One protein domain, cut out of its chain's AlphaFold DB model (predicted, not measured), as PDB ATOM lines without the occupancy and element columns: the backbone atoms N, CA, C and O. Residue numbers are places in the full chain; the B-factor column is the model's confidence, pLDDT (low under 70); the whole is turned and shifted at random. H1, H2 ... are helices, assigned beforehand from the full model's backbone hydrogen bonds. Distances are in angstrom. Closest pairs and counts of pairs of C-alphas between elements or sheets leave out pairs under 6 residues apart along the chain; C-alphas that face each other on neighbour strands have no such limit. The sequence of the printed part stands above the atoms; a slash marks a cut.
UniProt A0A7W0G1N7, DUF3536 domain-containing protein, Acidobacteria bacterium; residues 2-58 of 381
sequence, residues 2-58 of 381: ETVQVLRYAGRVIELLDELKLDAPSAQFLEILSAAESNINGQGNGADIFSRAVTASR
ATOM      1  N   GLU A   2     -34.786  42.064 -51.937       79.56
ATOM      2  CA  GLU A   2     -35.136  40.633 -51.851       79.56
ATOM      3  C   GLU A   2     -36.034  40.266 -50.658       79.56
ATOM      4  O   GLU A   2     -37.021  39.559 -50.832       79.56
ATOM      5  N   THR A   3     -35.781  40.805 -49.460       83.06
ATOM      6  CA  THR A   3     -36.588  40.506 -48.258       83.06
ATOM      7  C   THR A   3     -38.066  40.866 -48.415       83.06
ATOM      8  O   THR A   3     -38.934  40.068 -48.078       83.06
ATOM      9  N   VAL A   4     -38.378  42.031 -48.989       85.00
ATOM     10  CA  VAL A   4     -39.771  42.441 -49.248       85.00
ATOM     11  C   VAL A   4     -40.399  41.595 -50.357       85.00
ATOM     12  O   VAL A   4     -41.586  41.287 -50.302       85.00
ATOM     13  N   GLN A   5     -39.618  41.193 -51.357       85.25
ATOM     14  CA  GLN A   5     -40.096  40.340 -52.441       85.25
ATOM     15  C   GLN A   5     -40.493  38.944 -51.938       85.25
ATOM     16  O   GLN A   5     -41.561  38.458 -52.301       85.25
ATOM     17  N   VAL A   6     -39.707  38.348 -51.036       88.62
ATOM     18  CA  VAL A   6     -40.054  37.080 -50.370       88.62
ATOM     19  C   VAL A   6     -41.365  37.207 -49.587       88.62
ATOM     20  O   VAL A   6     -42.225  36.335 -49.691       88.62
ATOM     21  N   LEU A   7     -41.570  38.321 -48.873       88.56
ATOM     22  CA  LEU A   7     -42.827  38.589 -48.164       88.56
ATOM     23  C   LEU A   7     -44.030  38.693 -49.116       88.56
ATOM     24  O   LEU A   7     -45.095  38.169 -48.806       88.56
ATOM     25  N   ARG A   8     -43.863  39.303 -50.297       85.81
ATOM     26  CA  ARG A   8     -44.916  39.352 -51.330       85.81
ATOM     27  C   ARG A   8     -45.274  37.966 -51.853       85.81
ATOM     28  O   ARG A   8     -46.455  37.674 -52.022       85.81
ATOM     29  N   TYR A   9     -44.284  37.100 -52.066       87.44
ATOM     30  CA  TYR A   9     -44.539  35.715 -52.463       87.44
ATOM     31  C   TYR A   9     -45.260  34.926 -51.374       87.44
ATOM     32  O   TYR A   9     -46.238  34.249 -51.679       87.44
ATOM     33  N   ALA A  10     -44.850  35.065 -50.111       88.75
ATOM     34  CA  ALA A  10     -45.561  34.454 -48.990       88.75
ATOM     35  C   ALA A  10     -47.019  34.944 -48.906       88.75
ATOM     36  O   ALA A  10     -47.933  34.137 -48.752       88.75
ATOM     37  N   GLY A  11     -47.245  36.247 -49.108       87.50
ATOM     38  CA  GLY A  11     -48.584  36.826 -49.206       87.50
ATOM     39  C   GLY A  11     -49.415  36.202 -50.328       87.50
ATOM     40  O   GLY A  11     -50.556  35.816 -50.097       87.50
ATOM     41  N   ARG A  12     -48.828  36.008 -51.517       86.12
ATOM     42  CA  ARG A  12     -49.521  35.350 -52.633       86.12
ATOM     43  C   ARG A  12     -49.851  33.883 -52.343       86.12
ATOM     44  O   ARG A  12     -50.902  33.417 -52.762       86.12
ATOM     45  N   VAL A  13     -48.990  33.156 -51.630       88.38
ATOM     46  CA  VAL A  13     -49.280  31.772 -51.212       88.38
ATOM     47  C   VAL A  13     -50.477  31.730 -50.265       88.38
ATOM     48  O   VAL A  13     -51.367  30.911 -50.465       88.38
ATOM     49  N   ILE A  14     -50.531  32.633 -49.282       87.69
ATOM     50  CA  ILE A  14     -51.673  32.761 -48.364       87.69
ATOM     51  C   ILE A  14     -52.966  33.036 -49.144       87.69
ATOM     52  O   ILE A  14     -53.963  32.352 -48.936       87.69
ATOM     53  N   GLU A  15     -52.933  33.964 -50.104       83.12
ATOM     54  CA  GLU A  15     -54.089  34.252 -50.963       83.12
ATOM     55  C   GLU A  15     -54.541  33.038 -51.781       83.12
ATOM     56  O   GLU A  15     -55.736  32.794 -51.901       83.12
ATOM     57  N   LEU A  16     -53.602  32.269 -52.339       83.69
ATOM     58  CA  LEU A  16     -53.925  31.062 -53.102       83.69
ATOM     59  C   LEU A  16     -54.547  29.975 -52.217       83.69
ATOM     60  O   LEU A  16     -55.453  29.276 -52.669       83.69
ATOM     61  N   LEU A  17     -54.094  29.831 -50.967       87.62
ATOM     62  CA  LEU A  17     -54.718  28.922 -50.000       87.62
ATOM     63  C   LEU A  17     -56.169  29.337 -49.727       87.62
ATOM     64  O   LEU A  17     -57.061  28.493 -49.827       87.62
ATOM     65  N   ASP A  18     -56.416  30.629 -49.491       83.75
ATOM     66  CA  ASP A  18     -57.768  31.170 -49.302       83.75
ATOM     67  C   ASP A  18     -58.651  30.960 -50.550       83.75
ATOM     68  O   ASP A  18     -59.793  30.507 -50.442       83.75
ATOM     69  N   GLU A  19     -58.127  31.235 -51.754       79.06
ATOM     70  CA  GLU A  19     -58.822  31.033 -53.039       79.06
ATOM     71  C   GLU A  19     -59.210  29.558 -53.258       79.06
ATOM     72  O   GLU A  19     -60.281  29.265 -53.800       79.06
ATOM     73  N   LEU A  20     -58.368  28.623 -52.804       84.19
ATOM     74  CA  LEU A  20     -58.614  27.177 -52.844       84.19
ATOM     75  C   LEU A  20     -59.464  26.668 -51.667       84.19
ATOM     76  O   LEU A  20     -59.749  25.471 -51.604       84.19
ATOM     77  N   LYS A  21     -59.904  27.556 -50.762       86.19
ATOM     78  CA  LYS A  21     -60.645  27.226 -49.529       86.19
ATOM     79  C   LYS A  21     -59.879  26.269 -48.607       86.19
ATOM     80  O   LYS A  21     -60.477  25.415 -47.952       86.19
ATOM     81  N   LEU A  22     -58.557  26.398 -48.587       88.00
ATOM     82  CA  LEU A  22     -57.660  25.702 -47.673       88.00
ATOM     83  C   LEU A  22     -57.410  26.569 -46.437       88.00
ATOM     84  O   LEU A  22     -57.550  27.788 -46.485       88.00
ATOM     85  N   ASP A  23     -57.039  25.936 -45.325       90.38
ATOM     86  CA  ASP A  23     -56.732  26.658 -44.091       90.38
ATOM     87  C   ASP A  23     -55.394  27.401 -44.239       90.38
ATOM     88  O   ASP A  23     -54.327  26.783 -44.329       90.38
ATOM     89  N   ALA A  24     -55.453  28.730 -44.339       88.19
ATOM     90  CA  ALA A  24     -54.279  29.576 -44.489       88.19
ATOM     91  C   ALA A  24     -53.731  29.978 -43.105       88.19
ATOM     92  O   ALA A  24     -54.448  30.599 -42.315       88.19
ATOM     93  N   PRO A  25     -52.444  29.717 -42.790       90.31
ATOM     94  CA  PRO A  25     -51.866  29.992 -41.472       90.31
ATOM     95  C   PRO A  25     -51.524  31.482 -41.270       90.31
ATOM     96  O   PRO A  25     -50.469  31.824 -40.740       90.31
ATOM     97  N   SER A  26     -52.403  32.394 -41.692       87.69
ATOM     98  CA  SER A  26     -52.173  33.843 -41.733       87.69
ATOM     99  C   SER A  26     -51.815  34.426 -40.366       87.69
ATOM    100  O   SER A  26     -50.868  35.202 -40.252       87.69
ATOM    101  N   ALA A  27     -52.538  34.029 -39.314       89.88
ATOM    102  CA  ALA A  27     -52.301  34.528 -37.959       89.88
ATOM    103  C   ALA A  27     -50.936  34.079 -37.414       89.88
ATOM    104  O   ALA A  27     -50.147  34.907 -36.967       89.88
ATOM    105  N   GLN A  28     -50.630  32.783 -37.526       93.00
ATOM    106  CA  GLN A  28     -49.355  32.217 -37.077       93.00
ATOM    107  C   GLN A  28     -48.174  32.780 -37.880       93.00
ATOM    108  O   GLN A  28     -47.105  33.047 -37.335       93.00
ATOM    109  N   PHE A  29     -48.366  32.999 -39.180       91.81
ATOM    110  CA  PHE A  29     -47.351  33.591 -40.040       91.81
ATOM    111  C   PHE A  29     -47.016  35.034 -39.627       91.81
ATOM    112  O   PHE A  29     -45.839  35.385 -39.514       91.81
ATOM    113  N   LEU A  30     -48.031  35.860 -39.344       92.44
ATOM    114  CA  LEU A  30     -47.834  37.223 -38.841       92.44
ATOM    115  C   LEU A  30     -47.181  37.242 -37.453       92.44
ATOM    116  O   LEU A  30     -46.331  38.093 -37.198       92.44
ATOM    117  N   GLU A  31     -47.528  36.296 -36.581       94.38
ATOM    118  CA  GLU A  31     -46.900  36.152 -35.266       94.38
ATOM    119  C   GLU A  31     -45.392  35.891 -35.395       94.38
ATOM    120  O   GLU A  31     -44.593  36.615 -34.801       94.38
ATOM    121  N   ILE A  32     -44.988  34.948 -36.253       93.88
ATOM    122  CA  ILE A  32     -43.570  34.663 -36.525       93.88
ATOM    123  C   ILE A  32     -42.859  35.903 -37.088       93.88
ATOM    124  O   ILE A  32     -41.755  36.236 -36.657       93.88
ATOM    125  N   LEU A  33     -43.485  36.613 -38.032       93.62
ATOM    126  CA  LEU A  33     -42.898  37.814 -38.629       93.62
ATOM    127  C   LEU A  33     -42.749  38.977 -37.647       93.62
ATOM    128  O   LEU A  33     -41.829  39.782 -37.797       93.62
ATOM    129  N   SER A  34     -43.622  39.075 -36.644       94.81
ATOM    130  CA  SER A  34     -43.561  40.140 -35.637       94.81
ATOM    131  C   SER A  34     -42.285  40.089 -34.786       94.81
ATOM    132  O   SER A  34     -41.850  41.123 -34.285       94.81
ATOM    133  N   ALA A  35     -41.638  38.920 -34.693       94.75
ATOM    134  CA  ALA A  35     -40.376  38.740 -33.974       94.75
ATOM    135  C   ALA A  35     -39.155  39.326 -34.710       94.75
ATOM    136  O   ALA A  35     -38.082  39.448 -34.120       94.75
ATOM    137  N   ALA A  36     -39.287  39.673 -35.995       91.44
ATOM    138  CA  ALA A  36     -38.208  40.266 -36.777       91.44
ATOM    139  C   ALA A  36     -38.318  41.799 -36.777       91.44
ATOM    140  O   ALA A  36     -39.231  42.354 -37.381       91.44
ATOM    141  N   GLU A  37     -37.381  42.501 -36.144       91.88
ATOM    142  CA  GLU A  37     -37.350  43.970 -36.150       91.88
ATOM    143  C   GLU A  37     -36.631  44.533 -37.385       91.88
ATOM    144  O   GLU A  37     -35.648  43.970 -37.877       91.88
ATOM    145  N   SER A  38     -37.113  45.668 -37.900       89.44
ATOM    146  CA  SER A  38     -36.438  46.370 -38.990       89.44
ATOM    147  C   SER A  38     -35.186  47.095 -38.502       89.44
ATOM    148  O   SER A  38     -35.199  47.780 -37.485       89.44
ATOM    149  N   ASN A  39     -34.124  47.051 -39.304       89.12
ATOM    150  CA  ASN A  39     -32.925  47.863 -39.100       89.12
ATOM    151  C   ASN A  39     -33.098  49.339 -39.525       89.12
ATOM    152  O   ASN A  39     -32.152  50.118 -39.417       89.12
ATOM    153  N   ILE A  40     -34.273  49.726 -40.036       87.00
ATOM    154  CA  ILE A  40     -34.601  51.095 -40.440       87.00
ATOM    155  C   ILE A  40     -35.607  51.675 -39.442       87.00
ATOM    156  O   ILE A  40     -36.736  51.191 -39.323       87.00
ATOM    157  N   ASN A  41     -35.216  52.757 -38.764       87.50
ATOM    158  CA  ASN A  41     -36.081  53.448 -37.807       87.50
ATOM    159  C   ASN A  41     -37.425  53.848 -38.441       87.50
ATOM    160  O   ASN A  41     -37.470  54.424 -39.527       87.50
ATOM    161  N   GLY A  42     -38.520  53.552 -37.738       86.56
ATOM    162  CA  GLY A  42     -39.885  53.872 -38.167       86.56
ATOM    163  C   GLY A  42     -40.539  52.855 -39.109       86.56
ATOM    164  O   GLY A  42     -41.708  53.022 -39.439       86.56
ATOM    165  N   GLN A  43     -39.843  51.789 -39.527       85.31
ATOM    166  CA  GLN A  43     -40.441  50.730 -40.357       85.31
ATOM    167  C   GLN A  43     -41.182  49.652 -39.544       85.31
ATOM    168  O   GLN A  43     -41.973  48.911 -40.133       85.31
ATOM    169  N   GLY A  44     -40.987  49.587 -38.224       92.00
ATOM    170  CA  GLY A  44     -41.635  48.603 -37.350       92.00
ATOM    171  C   GLY A  44     -41.009  47.208 -37.454       92.00
ATOM    172  O   GLY A  44     -39.805  47.082 -37.693       92.00
ATOM    173  N   ASN A  45     -41.822  46.170 -37.270       93.38
ATOM    174  CA  ASN A  45     -41.407  44.769 -37.358       93.38
ATOM    175  C   ASN A  45     -41.791  44.114 -38.704       93.38
ATOM    176  O   ASN A  45     -42.359  44.740 -39.603       93.38
ATOM    177  N   GLY A  46     -41.461  42.832 -38.867       91.12
ATOM    178  CA  GLY A  46     -41.722  42.062 -40.078       91.12
ATOM    179  C   GLY A  46     -43.209  41.917 -40.394       91.12
ATOM    180  O   GLY A  46     -43.564  41.891 -41.572       91.12
ATOM    181  N   ALA A  47     -44.083  41.888 -39.384       91.25
ATOM    182  CA  ALA A  47     -45.531  41.862 -39.583       91.25
ATOM    183  C   ALA A  47     -46.047  43.212 -40.109       91.25
ATOM    184  O   ALA A  47     -46.841  43.236 -41.051       91.25
ATOM    185  N   ASP A  48     -45.532  44.331 -39.586       90.69
ATOM    186  CA  ASP A  48     -45.857  45.677 -40.077       90.69
ATOM    187  C   ASP A  48     -45.413  45.858 -41.535       90.69
ATOM    188  O   ASP A  48     -46.156  46.372 -42.379       90.69
ATOM    189  N   ILE A  49     -44.193  45.408 -41.851       90.25
ATOM    190  CA  ILE A  49     -43.642  45.453 -43.209       90.25
ATOM    191  C   ILE A  49     -44.455  44.554 -44.139       90.25
ATOM    192  O   ILE A  49     -44.788  44.989 -45.241       90.25
ATOM    193  N   PHE A  50     -44.790  43.332 -43.718       88.94
ATOM    194  CA  PHE A  50     -45.607  42.415 -44.506       88.94
ATOM    195  C   PHE A  50     -46.981  43.013 -44.797       88.94
ATOM    196  O   PHE A  50     -47.364  43.077 -45.960       88.94
ATOM    197  N   SER A  51     -47.681  43.523 -43.782       85.69
ATOM    198  CA  SER A  51     -48.994  44.146 -43.958       85.69
ATOM    199  C   SER A  51     -48.936  45.278 -44.987       85.69
ATOM    200  O   SER A  51     -49.655  45.247 -45.986       85.69
ATOM    201  N   ARG A  52     -48.000  46.227 -44.842       85.56
ATOM    202  CA  ARG A  52     -47.855  47.330 -45.807       85.56
ATOM    203  C   ARG A  52     -47.474  46.842 -47.204       85.56
ATOM    204  O   ARG A  52     -48.054  47.283 -48.195       85.56
ATOM    205  N   ALA A  53     -46.472  45.971 -47.296       80.75
ATOM    206  CA  ALA A  53     -45.901  45.561 -48.573       80.75
ATOM    207  C   ALA A  53     -46.837  44.652 -49.369       80.75
ATOM    208  O   ALA A  53     -46.933  44.825 -50.584       80.75
ATOM    209  N   VAL A  54     -47.507  43.706 -48.704       79.12
ATOM    210  CA  VAL A  54     -48.399  42.734 -49.340       79.12
ATOM    211  C   VAL A  54     -49.700  43.396 -49.752       79.12
ATOM    212  O   VAL A  54     -50.045  43.310 -50.929       79.12
ATOM    213  N   THR A  55     -50.356  44.151 -48.864       72.38
ATOM    214  CA  THR A  55     -51.605  44.857 -49.196       72.38
ATOM    215  C   THR A  55     -51.420  45.811 -50.377       72.38
ATOM    216  O   THR A  55     -52.240  45.804 -51.293       72.38
ATOM    217  N   ALA A  56     -50.318  46.568 -50.430       65.94
ATOM    218  CA  ALA A  56     -50.034  47.462 -51.558       65.94
ATOM    219  C   ALA A  56     -49.721  46.711 -52.871       65.94
ATOM    220  O   ALA A  56     -50.002  47.204 -53.969       65.94
ATOM    221  N   SER A  57     -49.135  45.513 -52.769       71.81
ATOM    222  CA  SER A  57     -48.748  44.693 -53.924       71.81
ATOM    223  C   SER A  57     -49.834  43.742 -54.421       71.81
ATOM    224  O   SER A  57     -49.650  43.134 -55.471       71.81
ATOM    225  N   ARG A  58     -50.952  43.611 -53.695       76.56
ATOM    226  CA  ARG A  58     -52.031  42.694 -54.055       76.56
ATOM    227  C   ARG A  58     -52.631  43.084 -55.403       76.56
ATOM    228  O   ARG A  58     -53.071  44.221 -55.608       76.56
TER     229      ARG A  58
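What this domain is: This is residues 2 to 58 of the 381 residues of the protein "DUF3536 domain-containing protein" of Acidobacteria bacterium (UniProt A0A7W0G1N7). The longest helix, H1, runs beside H2 in the opposite direction with a gap between them, and H3 crosses one side of the pair, packing on both. The links, residues 20 to 25 and 35 to 45, loop round at opposite ends of the long axis. The printed part has 57 residues with three named helices, H1, H2, H3 in chain order, and no named strand: all helix. It is compact, with a radius of gyration of the C-alphas of 11.5 A, yet elongated, spanning 38 by 21 by 16 A.

Where its parts are: H1, residues 2 to 19, is 25.6 A long from C-alpha 2 at (-35.136, 40.633, -51.851). H2, residues 26 to 34, measures 12.3 A. H3, residues 46 to 57, measures 15.7 A, ending at C-alpha 57 (-48.748, 44.693, -53.924).

How they stand to each other: H1 touches H3 with residues 4 to 11 alone, about perpendicular, only just, at 70.4 degrees; the closest C-alphas, of Arg 8 and Val 54, are 5.2 A apart. H1 and H2 are close but not clearly touching, at a shallow tilt of 16 degrees, opposite ways; their closest C-alphas, of Ile 14 and Ser 26, are 6.7 A apart. H3 touches H2 with residues 46 to 50 alone, at a steep tilt of 57 degrees, opposite ways; the closest C-alphas, of Leu 33 and Gly 46, are 4.6 A apart. In H1, H2 and H3 every O i to N i+4 pair is within hydrogen-bond range.

The domain as a whole: The two C-alphas farthest apart, of Lys 21 and Asn 41, are 37.8 A apart. The printed part has no cut. The link from H2 to H3 is long. Mean pLDDT of the printed part is 87.0; residue 56 is under 70.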